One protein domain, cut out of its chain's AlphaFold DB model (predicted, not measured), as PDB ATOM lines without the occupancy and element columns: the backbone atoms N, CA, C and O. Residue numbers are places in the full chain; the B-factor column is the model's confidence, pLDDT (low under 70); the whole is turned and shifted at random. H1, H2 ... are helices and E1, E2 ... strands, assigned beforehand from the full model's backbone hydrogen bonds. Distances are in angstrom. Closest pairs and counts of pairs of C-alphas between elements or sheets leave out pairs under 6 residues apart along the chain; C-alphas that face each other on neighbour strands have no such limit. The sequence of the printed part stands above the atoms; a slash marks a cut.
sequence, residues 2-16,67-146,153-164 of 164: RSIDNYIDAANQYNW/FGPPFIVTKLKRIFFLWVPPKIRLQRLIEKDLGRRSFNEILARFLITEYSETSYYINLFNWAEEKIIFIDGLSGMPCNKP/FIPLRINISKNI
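AT A GLANCE: This is residues 2 to 16, 67 to 146 and 153 to 164 of the 164 residues of an uncharacterized protein of Magnetovibrio blakemorei (UniProt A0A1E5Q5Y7). A small sheet of two parallel strands, E1 and E2, stands at one end of one long helix, H5, and helix H4 folds back over the other end; together they make an open, roughly three-sided frame with H5 as its long side. Helix H1 is side by side with part of H5, H2 and H3 are short helices farther along, and the unnamed residues 153 to 164 trail away and add to the length. The printed part has 107 residues, with five named helices and two named strands in the order H1 H2 H3 E1 H4 H5 E2, and is mostly helix. It is loose, with a radius of gyration of the C-alphas of 16.5 A, and elongated, with spans of 56 by 31 by 21 A.

IN THESE COORDINATES: E1 is residues 79 to 83, 12.2 A long, beginning at C-alpha 79 (-26.220, -36.341, 29.200). E2 is residues 132 to 136, 12.7 A long, ending at C-alpha 136 (-21.332, -43.680, 18.869). H5, residues 103 to 127, is the longest helix at 36.0 A and begins at C-alpha 103 (-43.015, -53.710, 5.605). H4 is residues 86 to 97, 16.2 A long, and H1 is residues 4 to 11, 10.1 A long. H2, residues 13 to 16, and H3, residues 70 to 73, have four residues each.

HOW THE PARTS SIT: E1 and E2 are parallel neighbours at 29 degrees, with N 83 and O 135 at 2.8 A and N 133 and O 79 at 2.8 A, within hydrogen-bond range. E1, H4, H5 and E2 form a strand-helix-strand unit, two parallel neighbour strands with helices between, and its crossover is right-handed. The closest C-alphas of H5 and E2 are those of Phe 125 and Ile 132, 7.8 A apart, while E1 and H5 are apart. H4 and H5 are a helical hairpin: they touch at Leu 90 and Phe 110, their closest C-alphas, 6.4 A apart, at a steep tilt of 43 degrees, opposite ways. H5 touches H4 with residues 103 to 114 alone. H1 touches H5, whose residues 105 to 116 alone take part, at a shallow tilt of 25 degrees, the same way; the closest C-alphas, of Ala 11 and Thr 113, are 6.5 A apart. H2 and H5 are near each other, with 6 pairs of C-alphas within 10 A. H3 is close to H5 but not clearly touching; their closest C-alphas, of Pro 70 and Trp 127, are 7.3 A apart. In H1, H4 and H5 every O i to N i+4 pair is within hydrogen-bond range; H2 and H3 are too short for such a pair, and each has its 1 O i to N i+3 pair within range.

THE WHOLE: The two farthest C-alphas, of Lys 77 and Ile 164, are 56.0 A apart. Residues 17 to 66 are not printed, with 12.2 A between C-alphas 16 and 67 across that cut, and residues 147 to 152 are not printed, with 19.1 A between C-alphas 146 and 153. The links printed whole between named elements are tight, and the link from H2 to H3 runs across the cut. The mean pLDDT of the printed part is 81.3, and residues 2 to 14 and 153 to 164 are under 70.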
ATOM      1  N   ARG A   2     -53.879 -53.243  14.332       49.69
ATOM      2  CA  ARG A   2     -53.691 -51.898  14.928       49.69
ATOM      3  C   ARG A   2     -53.623 -50.886  13.774       49.69
ATOM      4  O   ARG A   2     -52.862 -51.131  12.848       49.69
ATOM      5  N   SER A   3     -54.435 -49.827  13.783       57.56
ATOM      6  CA  SER A   3     -54.445 -48.830  12.697       57.56
ATOM      7  C   SER A   3     -53.208 -47.925  12.749       57.56
ATOM      8  O   SER A   3     -52.563 -47.796  13.792       57.56
ATOM      9  N   ILE A   4     -52.890 -47.282  11.620       58.16
ATOM     10  CA  ILE A   4     -51.846 -46.252  11.550       58.16
ATOM     11  C   ILE A   4     -52.184 -45.048  12.439       58.16
ATOM     12  O   ILE A   4     -51.290 -44.490  13.062       58.16
ATOM     13  N   ASP A   5     -53.468 -44.720  12.590       54.66
ATOM     14  CA  ASP A   5     -53.935 -43.637  13.461       54.66
ATOM     15  C   ASP A   5     -53.635 -43.933  14.933       54.66
ATOM     16  O   ASP A   5     -53.032 -43.109  15.616       54.66
ATOM     17  N   ASN A   6     -53.901 -45.168  15.386       54.06
ATOM     18  CA  ASN A   6     -53.515 -45.611  16.729       54.06
ATOM     19  C   ASN A   6     -52.000 -45.522  16.941       54.06
ATOM     20  O   ASN A   6     -51.546 -45.411  18.076       54.06
ATOM     21  N   TYR A   7     -51.207 -45.627  15.868       57.34
ATOM     22  CA  TYR A   7     -49.762 -45.475  15.938       57.34
ATOM     23  C   TYR A   7     -49.317 -44.008  15.944       57.34
ATOM     24  O   TYR A   7     -48.349 -43.700  16.624       57.34
ATOM     25  N   ILE A   8     -49.999 -43.108  15.236       58.59
ATOM     26  CA  ILE A   8     -49.698 -41.667  15.235       58.59
ATOM     27  C   ILE A   8     -50.017 -41.050  16.602       58.59
ATOM     28  O   ILE A   8     -49.182 -40.334  17.150       58.59
ATOM     29  N   ASP A   9     -51.160 -41.394  17.197       57.31
ATOM     30  CA  ASP A   9     -51.519 -40.930  18.545       57.31
ATOM     31  C   ASP A   9     -50.575 -41.516  19.607       57.31
ATOM     32  O   ASP A   9     -50.148 -40.833  20.538       57.31
ATOM     33  N   ALA A  10     -50.165 -42.774  19.420       53.72
ATOM     34  CA  ALA A  10     -49.088 -43.400  20.181       53.72
ATOM     35  C   ALA A  10     -47.724 -42.725  19.926       53.72
ATOM     36  O   ALA A  10     -46.880 -42.644  20.800       53.72
ATOM     37  N   ALA A  11     -47.446 -42.211  18.742       56.88
ATOM     38  CA  ALA A  11     -46.115 -41.708  18.447       56.88
ATOM     39  C   ALA A  11     -45.770 -40.399  19.148       56.88
ATOM     40  O   ALA A  11     -44.587 -40.055  19.214       56.88
ATOM     41  N   ASN A  12     -46.757 -39.693  19.700       65.25
ATOM     42  CA  ASN A  12     -46.494 -38.561  20.569       65.25
ATOM     43  C   ASN A  12     -46.025 -39.052  21.946       65.25
ATOM     44  O   ASN A  12     -46.720 -38.911  22.953       65.25
ATOM     45  N   GLN A  13     -44.818 -39.626  21.970       65.19
ATOM     46  CA  GLN A  13     -44.159 -40.138  23.170       65.19
ATOM     47  C   GLN A  13     -44.101 -39.077  24.268       65.19
ATOM     48  O   GLN A  13     -44.083 -39.423  25.439       65.19
ATOM     49  N   TYR A  14     -44.110 -37.789  23.917       68.75
ATOM     50  CA  TYR A  14     -44.144 -36.704  24.887       68.75
ATOM     51  C   TYR A  14     -45.407 -36.721  25.764       68.75
ATOM     52  O   TYR A  14     -45.328 -36.398  26.942       68.75
ATOM     53  N   ASN A  15     -46.556 -37.137  25.232       73.75
ATOM     54  CA  ASN A  15     -47.823 -37.157  25.970       73.75
ATOM     55  C   ASN A  15     -48.052 -38.454  26.759       73.75
ATOM     56  O   ASN A  15     -49.076 -38.599  27.421       73.75
ATOM     57  N   TRP A  16     -47.135 -39.416  26.671       77.00
ATOM     58  CA  TRP A  16     -47.250 -40.693  27.379       77.00
ATOM     59  C   TRP A  16     -46.865 -40.613  28.847       77.00
ATOM     60  O   TRP A  16     -47.208 -41.507  29.620       77.00
ATOM     61  N   PHE A  67     -35.937 -37.313  27.292       87.38
ATOM     62  CA  PHE A  67     -35.740 -36.982  28.714       87.38
ATOM     63  C   PHE A  67     -36.879 -36.146  29.308       87.38
ATOM     64  O   PHE A  67     -36.974 -36.011  30.525       87.38
ATOM     65  N   GLY A  68     -37.737 -35.599  28.450       87.88
ATOM     66  CA  GLY A  68     -38.854 -34.744  28.817       87.88
ATOM     67  C   GLY A  68     -38.602 -33.270  28.493       87.88
ATOM     68  O   GLY A  68     -37.674 -32.947  27.740       87.88
ATOM     69  N   PRO A  69     -39.454 -32.369  29.007       88.12
ATOM     70  CA  PRO A  69     -39.357 -30.926  28.784       88.12
ATOM     71  C   PRO A  69     -38.054 -30.298  29.306       88.12
ATOM     72  O   PRO A  69     -37.374 -30.886  30.154       88.12
ATOM     73  N   PRO A  70     -37.741 -29.054  28.882       89.19
ATOM     74  CA  PRO A  70     -36.540 -28.333  29.307       89.19
ATOM     75  C   PRO A  70     -36.304 -28.330  30.821       89.19
ATOM     76  O   PRO A  70     -35.169 -28.478  31.261       89.19
ATOM     77  N   PHE A  71     -37.362 -28.212  31.629       89.19
ATOM     78  CA  PHE A  71     -37.243 -28.148  33.088       89.19
ATOM     79  C   PHE A  71     -36.744 -29.448  33.740       89.19
ATOM     80  O   PHE A  71     -36.202 -29.389  34.838       89.19
ATOM     81  N   ILE A  72     -36.896 -30.609  33.089       91.38
ATOM     82  CA  ILE A  72     -36.278 -31.864  33.548       91.38
ATOM     83  C   ILE A  72     -34.815 -31.890  33.110       91.38
ATOM     84  O   ILE A  72     -33.919 -32.175  33.902       91.38
ATOM     85  N   VAL A  73     -34.554 -31.525  31.851       91.38
ATOM     86  CA  VAL A  73     -33.205 -31.506  31.264       91.38
ATOM     87  C   VAL A  73     -32.256 -30.596  32.056       91.38
ATOM     88  O   VAL A  73     -31.080 -30.926  32.244       91.38
ATOM     89  N   THR A  74     -32.741 -29.471  32.584       89.88
ATOM     90  CA  THR A  74     -31.924 -28.561  33.403       89.88
ATOM     91  C   THR A  74     -31.432 -29.198  34.703       89.88
ATOM     92  O   THR A  74     -30.346 -28.831  35.156       89.88
ATOM     93  N   LYS A  75     -32.147 -30.187  35.256       90.94
ATOM     94  CA  LYS A  75     -31.748 -30.933  36.463       90.94
ATOM     95  C   LYS A  75     -30.635 -31.948  36.199       90.94
ATOM     96  O   LYS A  75     -29.930 -32.345  37.124       90.94
ATOM     97  N   LEU A  76     -30.440 -32.355  34.944       92.06
ATOM     98  CA  LEU A  76     -29.408 -33.319  34.573       92.06
ATOM     99  C   LEU A  76     -28.018 -32.668  34.625       92.06
ATOM    100  O   LEU A  76     -27.799 -31.583  34.077       92.06
ATOM    101  N   LYS A  77     -27.066 -33.353  35.273       93.50
ATOM    102  CA  LYS A  77     -25.658 -32.919  35.366       93.50
ATOM    103  C   LYS A  77     -24.882 -33.189  34.079       93.50
ATOM    104  O   LYS A  77     -24.000 -32.419  33.711       93.50
ATOM    105  N   ARG A  78     -25.173 -34.316  33.430       95.06
ATOM    106  CA  ARG A  78     -24.496 -34.793  32.225       95.06
ATOM    107  C   ARG A  78     -25.441 -35.684  31.440       95.06
ATOM    108  O   ARG A  78     -26.202 -36.436  32.040       95.06
ATOM    109  N   ILE A  79     -25.374 -35.592  30.121       95.56
ATOM    110  CA  ILE A  79     -26.220 -36.341  29.200       95.56
ATOM    111  C   ILE A  79     -25.307 -37.151  28.289       95.56
ATOM    112  O   ILE A  79     -24.459 -36.588  27.604       95.56
ATOM    113  N   PHE A  80     -25.481 -38.467  28.269       96.06
ATOM    114  CA  PHE A  80     -24.820 -39.332  27.296       96.06
ATOM    115  C   PHE A  80     -25.802 -39.595  26.162       96.06
ATOM    116  O   PHE A  80     -26.813 -40.267  26.351       96.06
ATOM    117  N   PHE A  81     -25.530 -39.028  24.990       95.44
ATOM    118  CA  PHE A  81     -26.388 -39.185  23.826       95.44
ATOM    119  C   PHE A  81     -25.851 -40.307  22.940       95.44
ATOM    120  O   PHE A  81     -24.856 -40.122  22.236       95.44
ATOM    121  N   LEU A  82     -26.501 -41.470  22.978       94.88
ATOM    122  CA  LEU A  82     -26.141 -42.610  22.140       94.88
ATOM    123  C   LEU A  82     -26.733 -42.434  20.740       94.88
ATOM    124  O   LEU A  82     -27.936 -42.577  20.529       94.88
ATOM    125  N   TRP A  83     -25.874 -42.156  19.766       92.81
ATOM    126  CA  TRP A  83     -26.276 -41.974  18.380       92.81
ATOM    127  C   TRP A  83     -26.109 -43.256  17.567       92.81
ATOM    128  O   TRP A  83     -25.015 -43.805  17.465       92.81
ATOM    129  N   VAL A  84     -27.181 -43.692  16.903       92.88
ATOM    130  CA  VAL A  84     -27.130 -44.761  15.897       92.88
ATOM    131  C   VAL A  84     -27.682 -44.224  14.573       92.88
ATOM    132  O   VAL A  84     -28.806 -43.706  14.560       92.88
ATOM    133  N   PRO A  85     -26.956 -44.372  13.445       91.25
ATOM    134  CA  PRO A  85     -27.411 -43.869  12.155       91.25
ATOM    135  C   PRO A  85     -28.808 -44.389  11.761       91.25
ATOM    136  O   PRO A  85     -29.089 -45.578  11.962       91.25
ATOM    137  N   PRO A  86     -29.658 -43.556  11.124       91.69
ATOM    138  CA  PRO A  86     -31.036 -43.913  10.758       91.69
ATOM    139  C   PRO A  86     -31.136 -45.222   9.965       91.69
ATOM    140  O   PRO A  86     -31.963 -46.076  10.271       91.69
ATOM    141  N   LYS A  87     -30.222 -45.439   9.007       92.75
ATOM    142  CA  LYS A  87     -30.149 -46.674   8.206       92.75
ATOM    143  C   LYS A  87     -30.017 -47.931   9.075       92.75
ATOM    144  O   LYS A  87     -30.692 -48.923   8.819       92.75
ATOM    145  N   ILE A  88     -29.174 -47.879  10.107       95.06
ATOM    146  CA  ILE A  88     -28.945 -49.012  11.010       95.06
ATOM    147  C   ILE A  88     -30.149 -49.215  11.936       95.06
ATOM    148  O   ILE A  88     -30.562 -50.351  12.165       95.06
ATOM    149  N   ARG A  89     -30.758 -48.131  12.436       93.62
ATOM    150  CA  ARG A  89     -31.986 -48.217  13.247       93.62
ATOM    151  C   ARG A  89     -33.154 -48.814  12.458       93.62
ATOM    152  O   ARG A  89     -33.825 -49.701  12.980       93.62
ATOM    153  N   LEU A  90     -33.352 -48.401  11.203       95.06
ATOM    154  CA  LEU A  90     -34.369 -48.974  10.317       95.06
ATOM    155  C   LEU A  90     -34.114 -50.461  10.059       95.06
ATOM    156  O   LEU A  90     -35.036 -51.259  10.195       95.06
ATOM    157  N   GLN A  91     -32.872 -50.846   9.746       96.69
ATOM    158  CA  GLN A  91     -32.515 -52.252   9.548       96.69
ATOM    159  C   GLN A  91     -32.862 -53.100  10.783       96.69
ATOM    160  O   GLN A  91     -33.589 -54.085  10.664       96.69
ATOM    161  N   ARG A  92     -32.429 -52.673  11.977       95.50
ATOM    162  CA  ARG A  92     -32.742 -53.361  13.243       95.50
ATOM    163  C   ARG A  92     -34.248 -53.436  13.505       95.50
ATOM    164  O   ARG A  92     -34.735 -54.423  14.053       95.50
ATOM    165  N   LEU A  93     -35.001 -52.394  13.142       94.19
ATOM    166  CA  LEU A  93     -36.456 -52.395  13.286       94.19
ATOM    167  C   LEU A  93     -37.113 -53.406  12.340       94.19
ATOM    168  O   LEU A  93     -38.005 -54.128  12.781       94.19
ATOM    169  N   ILE A  94     -36.662 -53.477  11.084       95.69
ATOM    170  CA  ILE A  94     -37.124 -54.469  10.107       95.69
ATOM    171  C   ILE A  94     -36.868 -55.874  10.644       95.69
ATOM    172  O   ILE A  94     -37.816 -56.640  10.771       95.69
ATOM    173  N   GLU A  95     -35.633 -56.186  11.040       96.19
ATOM    174  CA  GLU A  95     -35.255 -57.500  11.582       96.19
ATOM    175  C   GLU A  95     -36.127 -57.903  12.784       96.19
ATOM    176  O   GLU A  95     -36.597 -59.037  12.867       96.19
ATOM    177  N   LYS A  96     -36.410 -56.957  13.689       93.50
ATOM    178  CA  LYS A  96     -37.236 -57.189  14.882       93.50
ATOM    179  C   LYS A  96     -38.720 -57.424  14.570       93.50
ATOM    180  O   LYS A  96     -39.372 -58.210  15.261       93.50
ATOM    181  N   ASP A  97     -39.279 -56.711  13.593       92.75
ATOM    182  CA  ASP A  97     -40.730 -56.635  13.381       92.75
ATOM    183  C   ASP A  97     -41.237 -57.434  12.166       92.75
ATOM    184  O   ASP A  97     -42.453 -57.603  12.039       92.75
ATOM    185  N   LEU A  98     -40.353 -57.967  11.312       90.50
ATOM    186  CA  LEU A  98     -40.716 -58.636  10.051       90.50
ATOM    187  C   LEU A  98     -41.715 -59.794  10.226       90.50
ATOM    188  O   LEU A  98     -42.564 -60.008   9.369       90.50
ATOM    189  N   GLY A  99     -41.661 -60.515  11.350       90.62
ATOM    190  CA  GLY A  99     -42.588 -61.617  11.652       90.62
ATOM    191  C   GLY A  99     -43.944 -61.190  12.230       90.62
ATOM    192  O   GLY A  99     -44.775 -62.044  12.526       90.62
ATOM    193  N   ARG A 100     -44.166 -59.891  12.470       90.62
ATOM    194  CA  ARG A 100     -45.338 -59.371  13.204       90.62
ATOM    195  C   ARG A 100     -46.088 -58.263  12.468       90.62
ATOM    196  O   ARG A 100     -47.200 -57.926  12.873       90.62
ATOM    197  N   ARG A 101     -45.465 -57.637  11.467       89.31
ATOM    198  CA  ARG A 101     -45.961 -56.443  10.771       89.31
ATOM    199  C   ARG A 101     -45.572 -56.489   9.300       89.31
ATOM    200  O   ARG A 101     -44.539 -57.046   8.945       89.31
ATOM    201  N   SER A 102     -46.375 -55.854   8.457       91.38
ATOM    202  CA  SER A 102     -46.007 -55.606   7.065       91.38
ATOM    203  C   SER A 102     -44.849 -54.609   6.965       91.38
ATOM    204  O   SER A 102     -44.645 -53.765   7.842       91.38
ATOM    205  N   PHE A 103     -44.111 -54.651   5.854       90.00
ATOM    206  CA  PHE A 103     -43.015 -53.710   5.605       90.00
ATOM    207  C   PHE A 103     -43.475 -52.242   5.633       90.00
ATOM    208  O   PHE A 103     -42.804 -51.400   6.227       90.00
ATOM    209  N   ASN A 104     -44.650 -51.941   5.067       88.31
ATOM    210  CA  ASN A 104     -45.216 -50.589   5.070       88.31
ATOM    211  C   ASN A 104     -45.513 -50.094   6.491       88.31
ATOM    212  O   ASN A 104     -45.222 -48.943   6.811       88.31
ATOM    213  N   GLU A 105     -46.038 -50.959   7.365       86.12
ATOM    214  CA  GLU A 105     -46.236 -50.615   8.777       86.12
ATOM    215  C   GLU A 105     -44.899 -50.368   9.482       86.12
ATOM    216  O   GLU A 105     -44.783 -49.415  10.247       86.12
ATOM    217  N   ILE A 106     -43.875 -51.184   9.224       89.44
ATOM    218  CA  ILE A 106     -42.534 -50.999   9.803       89.44
ATOM    219  C   ILE A 106     -41.934 -49.656   9.368       89.44
ATOM    220  O   ILE A 106     -41.427 -48.908  10.206       89.44
ATOM    221  N   LEU A 107     -42.019 -49.330   8.079       90.19
ATOM    222  CA  LEU A 107     -41.500 -48.078   7.538       90.19
ATOM    223  C   LEU A 107     -42.241 -46.869   8.113       90.19
ATOM    224  O   LEU A 107     -41.603 -45.911   8.546       90.19
ATOM    225  N   ALA A 108     -43.572 -46.924   8.175       86.06
ATOM    226  CA  ALA A 108     -44.363 -45.858   8.778       86.06
ATOM    227  C   ALA A 108     -43.986 -45.653  10.253       86.06
ATOM    228  O   ALA A 108     -43.793 -44.519  10.691       86.06
ATOM    229  N   ARG A 109     -43.789 -46.754  10.996       86.12
ATOM    230  CA  ARG A 109     -43.328 -46.705  12.387       86.12
ATOM    231  C   ARG A 109     -41.998 -45.980  12.523       86.12
ATOM    232  O   ARG A 109     -41.881 -45.085  13.356       86.12
ATOM    233  N   PHE A 110     -41.033 -46.356  11.689       90.12
ATOM    234  CA  PHE A 110     -39.717 -45.738  11.665       90.12
ATOM    235  C   PHE A 110     -39.789 -44.240  11.367       90.12
ATOM    236  O   PHE A 110     -39.249 -43.461  12.136       90.12
ATOM    237  N   LEU A 111     -40.478 -43.833  10.297       86.88
ATOM    238  CA  LEU A 111     -40.527 -42.433   9.861       86.88
ATOM    239  C   LEU A 111     -41.138 -41.508  10.913       86.88
ATOM    240  O   LEU A 111     -40.647 -40.409  11.149       86.88
ATOM    241  N   ILE A 112     -42.205 -41.967  11.558       82.62
ATOM    242  CA  ILE A 112     -42.889 -41.208  12.598       82.62
ATOM    243  C   ILE A 112     -41.996 -41.063  13.844       82.62
ATOM    244  O   ILE A 112     -41.871 -39.962  14.382       82.62
ATOM    245  N   THR A 113     -41.348 -42.148  14.284       84.94
ATOM    246  CA  THR A 113     -40.392 -42.101  15.402       84.94
ATOM    247  C   THR A 113     -39.199 -41.213  15.060       84.94
ATOM    248  O   THR A 113     -38.837 -40.357  15.861       84.94
ATOM    249  N   GLU A 114     -38.650 -41.359  13.853       87.62
ATOM    250  CA  GLU A 114     -37.522 -40.573  13.358       87.62
ATOM    251  C   GLU A 114     -37.812 -39.083  13.416       87.62
ATOM    252  O   GLU A 114     -36.997 -38.317  13.922       87.62
ATOM    253  N   TYR A 115     -38.984 -38.683  12.926       83.62
ATOM    254  CA  TYR A 115     -39.421 -37.300  12.949       83.62
ATOM    255  C   TYR A 115     -39.535 -36.767  14.381       83.62
ATOM    256  O   TYR A 115     -38.887 -35.775  14.716       83.62
ATOM    257  N   SER A 116     -40.302 -37.449  15.240       82.25
ATOM    258  CA  SER A 116     -40.545 -37.001  16.617       82.25
ATOM    259  C   SER A 116     -39.250 -36.877  17.426       82.25
ATOM    260  O   SER A 116     -39.033 -35.872  18.103       82.25
ATOM    261  N   GLU A 117     -38.387 -37.891  17.363       86.38
ATOM    262  CA  GLU A 117     -37.127 -37.922  18.108       86.38
ATOM    263  C   GLU A 117     -36.138 -36.887  17.562       86.38
ATOM    264  O   GLU A 117     -35.567 -36.124  18.335       86.38
ATOM    265  N   THR A 118     -36.002 -36.767  16.239       86.44
ATOM    266  CA  THR A 118     -35.143 -35.754  15.601       86.44
ATOM    267  C   THR A 118     -35.546 -34.337  15.996       86.44
ATOM    268  O   THR A 118     -34.689 -33.536  16.372       86.44
ATOM    269  N   SER A 119     -36.843 -34.020  15.953       84.44
ATOM    270  CA  SER A 119     -37.349 -32.716  16.384       84.44
ATOM    271  C   SER A 119     -37.035 -32.444  17.854       84.44
ATOM    272  O   SER A 119     -36.626 -31.332  18.195       84.44
ATOM    273  N   TYR A 120     -37.166 -33.445  18.725       86.81
ATOM    274  CA  TYR A 120     -36.773 -33.312  20.126       86.81
ATOM    275  C   TYR A 120     -35.259 -33.098  20.282       86.81
ATOM    276  O   TYR A 120     -34.845 -32.180  20.987       86.81
ATOM    277  N   TYR A 121     -34.427 -33.880  19.591       89.38
ATOM    278  CA  TYR A 121     -32.968 -33.807  19.701       89.38
ATOM    279  C   TYR A 121     -32.401 -32.481  19.217       89.38
ATOM    280  O   TYR A 121     -31.514 -31.939  19.866       89.38
ATOM    281  N   ILE A 122     -32.941 -31.909  18.138       87.75
ATOM    282  CA  ILE A 122     -32.549 -30.566  17.682       87.75
ATOM    283  C   ILE A 122     -32.754 -29.541  18.804       87.75
ATOM    284  O   ILE A 122     -31.871 -28.729  19.068       87.75
ATOM    285  N   ASN A 123     -33.888 -29.608  19.502       87.75
ATOM    286  CA  ASN A 123     -34.173 -28.716  20.621       87.75
ATOM    287  C   ASN A 123     -33.281 -29.007  21.836       87.75
ATOM    288  O   ASN A 123     -32.686 -28.086  22.387       87.75
ATOM    289  N   LEU A 124     -33.114 -30.280  22.206       90.12
ATOM    290  CA  LEU A 124     -32.219 -30.703  23.284       90.12
ATOM    291  C   LEU A 124     -30.788 -30.194  23.063       90.12
ATOM    292  O   LEU A 124     -30.165 -29.675  23.987       90.12
ATOM    293  N   PHE A 125     -30.284 -30.305  21.833       90.44
ATOM    294  CA  PHE A 125     -28.947 -29.852  21.461       90.44
ATOM    295  C   PHE A 125     -28.805 -28.336  21.504       90.44
ATOM    296  O   PHE A 125     -27.683 -27.866  21.595       90.44
ATOM    297  N   ASN A 126     -29.898 -27.578  21.429       86.81
ATOM    298  CA  ASN A 126     -29.864 -26.128  21.598       86.81
ATOM    299  C   ASN A 126     -29.943 -25.728  23.078       86.81
ATOM    300  O   ASN A 126     -29.407 -24.695  23.461       86.81
ATOM    301  N   TRP A 127     -30.633 -26.516  23.907       87.31
ATOM    302  CA  TRP A 127     -30.871 -26.191  25.316       87.31
ATOM    303  C   TRP A 127     -29.763 -26.637  26.266       87.31
ATOM    304  O   TRP A 127     -29.654 -26.080  27.354       87.31
ATOM    305  N   ALA A 128     -29.022 -27.685  25.907       92.00
ATOM    306  CA  ALA A 128     -28.127 -28.381  26.826       92.00
ATOM    307  C   ALA A 128     -26.846 -28.888  26.145       92.00
ATOM    308  O   ALA A 128     -26.296 -29.903  26.575       92.00
ATOM    309  N   GLU A 129     -26.390 -28.242  25.066       90.94
ATOM    310  CA  GLU A 129     -25.217 -28.683  24.291       90.94
ATOM    311  C   GLU A 129     -24.000 -28.956  25.179       90.94
ATOM    312  O   GLU A 129     -23.341 -29.985  25.048       90.94
ATOM    313  N   GLU A 130     -23.754 -28.070  26.140       94.31
ATOM    314  CA  GLU A 130     -22.629 -28.109  27.069       94.31
ATOM    315  C   GLU A 130     -22.665 -29.296  28.040       94.31
ATOM    316  O   GLU A 130     -21.649 -29.651  28.638       94.31
ATOM    317  N   LYS A 131     -23.833 -29.928  28.201       95.31
ATOM    318  CA  LYS A 131     -24.027 -31.101  29.062       95.31
ATOM    319  C   LYS A 131     -23.897 -32.417  28.304       95.31
ATOM    320  O   LYS A 131     -23.856 -33.468  28.952       95.31
ATOM    321  N   ILE A 132     -23.887 -32.385  26.970       96.06
ATOM    322  CA  ILE A 132     -24.012 -33.579  26.136       96.06
ATOM    323  C   ILE A 132     -22.640 -34.129  25.762       96.06
ATOM    324  O   ILE A 132     -21.797 -33.456  25.177       96.06
ATOM    325  N   ILE A 133     -22.454 -35.415  26.043       96.75
ATOM    326  CA  ILE A 133     -21.388 -36.239  25.488       96.75
ATOM    327  C   ILE A 133     -22.017 -37.140  24.430       96.75
ATOM    328  O   ILE A 133     -22.850 -37.993  24.741       96.75
ATOM    329  N   PHE A 134     -21.617 -36.945  23.177       95.94
ATOM    330  CA  PHE A 134     -22.058 -37.785  22.070       95.94
ATOM    331  C   PHE A 134     -21.279 -39.095  22.075       95.94
ATOM    332  O   PHE A 134     -20.049 -39.096  22.113       95.94
ATOM    333  N   ILE A 135     -22.009 -40.204  22.040       97.25
ATOM    334  CA  ILE A 135     -21.470 -41.558  22.028       97.25
ATOM    335  C   ILE A 135     -21.928 -42.235  20.741       97.25
ATOM    336  O   ILE A 135     -23.114 -42.235  20.413       97.25
ATOM    337  N   ASP A 136     -20.999 -42.832  20.003       95.75
ATOM    338  CA  ASP A 136     -21.332 -43.680  18.869       95.75
ATOM    339  C   ASP A 136     -21.949 -44.990  19.380       95.75
ATOM    340  O   ASP A 136     -21.314 -45.773  20.084       95.75
ATOM    341  N   GLY A 137     -23.211 -45.239  19.041       93.31
ATOM    342  CA  GLY A 137     -23.974 -46.380  19.546       93.31
ATOM    343  C   GLY A 137     -23.604 -47.730  18.924       93.31
ATOM    344  O   GLY A 137     -24.269 -48.723  19.219       93.31
ATOM    345  N   LEU A 138     -22.603 -47.791  18.037       94.31
ATOM    346  CA  LEU A 138     -22.062 -49.044  17.498       94.31
ATOM    347  C   LEU A 138     -20.760 -49.444  18.195       94.31
ATOM    348  O   LEU A 138     -20.548 -50.624  18.454       94.31
ATOM    349  N   SER A 139     -19.908 -48.469  18.501       96.12
ATOM    350  CA  SER A 139     -18.598 -48.663  19.130       96.12
ATOM    351  C   SER A 139     -18.587 -48.395  20.635       96.12
ATOM    352  O   SER A 139     -17.677 -48.846  21.322       96.12
ATOM    353  N   GLY A 140     -19.567 -47.651  21.155       94.62
ATOM    354  CA  GLY A 140     -19.605 -47.189  22.546       94.62
ATOM    355  C   GLY A 140     -18.612 -46.063  22.856       94.62
ATOM    356  O   GLY A 140     -18.465 -45.684  24.017       94.62
ATOM    357  N   MET A 141     -17.929 -45.523  21.844       97.00
ATOM    358  CA  MET A 141     -16.876 -44.523  22.017       97.00
ATOM    359  C   MET A 141     -17.408 -43.094  21.850       97.00
ATOM    360  O   MET A 141     -18.357 -42.881  21.088       97.00
ATOM    361  N   PRO A 142     -16.791 -42.092  22.508       97.19
ATOM    362  CA  PRO A 142     -17.098 -40.689  22.252       97.19
ATOM    363  C   PRO A 142     -16.938 -40.325  20.775       97.19
ATOM    364  O   PRO A 142     -15.990 -40.756  20.116       97.19
ATOM    365  N   CYS A 143     -17.853 -39.513  20.260       95.12
ATOM    366  CA  CYS A 143     -17.859 -39.077  18.870       95.12
ATOM    367  C   CYS A 143     -18.214 -37.588  18.745       95.12
ATOM    368  O   CYS A 143     -18.494 -36.901  19.726       95.12
ATOM    369  N   ASN A 144     -18.174 -37.073  17.517       94.19
ATOM    370  CA  ASN A 144     -18.621 -35.712  17.233       94.19
ATOM    371  C   ASN A 144     -20.152 -35.629  17.237       94.19
ATOM    372  O   ASN A 144     -20.832 -36.611  16.931       94.19
ATOM    373  N   LYS A 145     -20.683 -34.424  17.485       93.38
ATOM    374  CA  LYS A 145     -22.115 -34.124  17.351       93.38
ATOM    375  C   LYS A 145     -22.646 -34.668  16.017       93.38
ATOM    376  O   LYS A 145     -22.115 -34.306  14.959       93.38
ATOM    377  N   PRO A 146     -23.678 -35.528  16.032       88.62
ATOM    378  CA  PRO A 146     -24.216 -36.087  14.809       88.62
ATOM    379  C   PRO A 146     -24.875 -34.989  13.977       88.62
ATOM    380  O   PRO A 146     -25.545 -34.093  14.496       88.62
ATOM    381  N   PHE A 153     -40.319 -33.551   6.772       48.66
ATOM    382  CA  PHE A 153     -41.406 -34.511   6.750       48.66
ATOM    383  C   PHE A 153     -42.484 -33.986   7.686       48.66
ATOM    384  O   PHE A 153     -42.408 -34.167   8.891       48.66
ATOM    385  N   ILE A 154     -43.497 -33.322   7.140       45.62
ATOM    386  CA  ILE A 154     -44.770 -33.221   7.849       45.62
ATOM    387  C   ILE A 154     -45.361 -34.632   7.779       45.62
ATOM    388  O   ILE A 154     -45.574 -35.106   6.658       45.62
ATOM    389  N   PRO A 155     -45.590 -35.345   8.899       46.78
ATOM    390  CA  PRO A 155     -46.354 -36.582   8.856       46.78
ATOM    391  C   PRO A 155     -47.757 -36.241   8.342       46.78
ATOM    392  O   PRO A 155     -48.620 -35.763   9.075       46.78
ATOM    393  N   LEU A 156     -47.967 -36.408   7.037       40.56
ATOM    394  CA  LEU A 156     -49.275 -36.258   6.423       40.56
ATOM    395  C   LEU A 156     -50.145 -37.408   6.928       40.56
ATOM    396  O   LEU A 156     -49.726 -38.567   6.892       40.56
ATOM    397  N   ARG A 157     -51.368 -37.099   7.374       40.53
ATOM    398  CA  ARG A 157     -52.420 -38.105   7.555       40.53
ATOM    399  C   ARG A 157     -52.595 -38.839   6.226       40.53
ATOM    400  O   ARG A 157     -53.200 -38.303   5.299       40.53
ATOM    401  N   ILE A 158     -52.076 -40.057   6.121       42.72
ATOM    402  CA  ILE A 158     -52.409 -40.935   5.004       42.72
ATOM    403  C   ILE A 158     -53.766 -41.546   5.346       42.72
ATOM    404  O   ILE A 158     -53.844 -42.554   6.045       42.72
ATOM    405  N   ASN A 159     -54.844 -40.910   4.880       35.62
ATOM    406  CA  ASN A 159     -56.170 -41.521   4.873       35.62
ATOM    407  C   ASN A 159     -56.128 -42.714   3.915       35.62
ATOM    408  O   ASN A 159     -56.312 -42.561   2.708       35.62
ATOM    409  N   ILE A 160     -55.873 -43.911   4.443       40.62
ATOM    410  CA  ILE A 160     -56.115 -45.144   3.699       40.62
ATOM    411  C   ILE A 160     -57.629 -45.356   3.732       40.62
ATOM    412  O   ILE A 160     -58.163 -46.013   4.624       40.62
ATOM    413  N   SER A 161     -58.339 -44.746   2.780       35.16
ATOM    414  CA  SER A 161     -59.728 -45.099   2.510       35.16
ATOM    415  C   SER A 161     -59.766 -46.590   2.190       35.16
ATOM    416  O   SER A 161     -59.239 -47.026   1.165       35.16
ATOM    417  N   LYS A 162     -60.363 -47.389   3.079       37.00
ATOM    418  CA  LYS A 162     -60.804 -48.732   2.716       37.00
ATOM    419  C   LYS A 162     -61.819 -48.553   1.591       37.00
ATOM    420  O   LYS A 162     -62.933 -48.108   1.856       37.00
ATOM    421  N   ASN A 163     -61.428 -48.855   0.357       34.91
ATOM    422  CA  ASN A 163     -62.420 -49.157  -0.663       34.91
ATOM    423  C   ASN A 163     -63.137 -50.423  -0.186       34.91
ATOM    424  O   ASN A 163     -62.494 -51.457   0.015       34.91
ATOM    425  N   ILE A 164     -64.420 -50.247   0.130       38.97
ATOM    426  CA  ILE A 164     -65.399 -51.301   0.403       38.97
ATOM    427  C   ILE A 164     -65.571 -52.130  -0.868       38.97
ATOM    428  O   ILE A 164     -65.606 -51.508  -1.955       38.97
TER     429      ILE A 164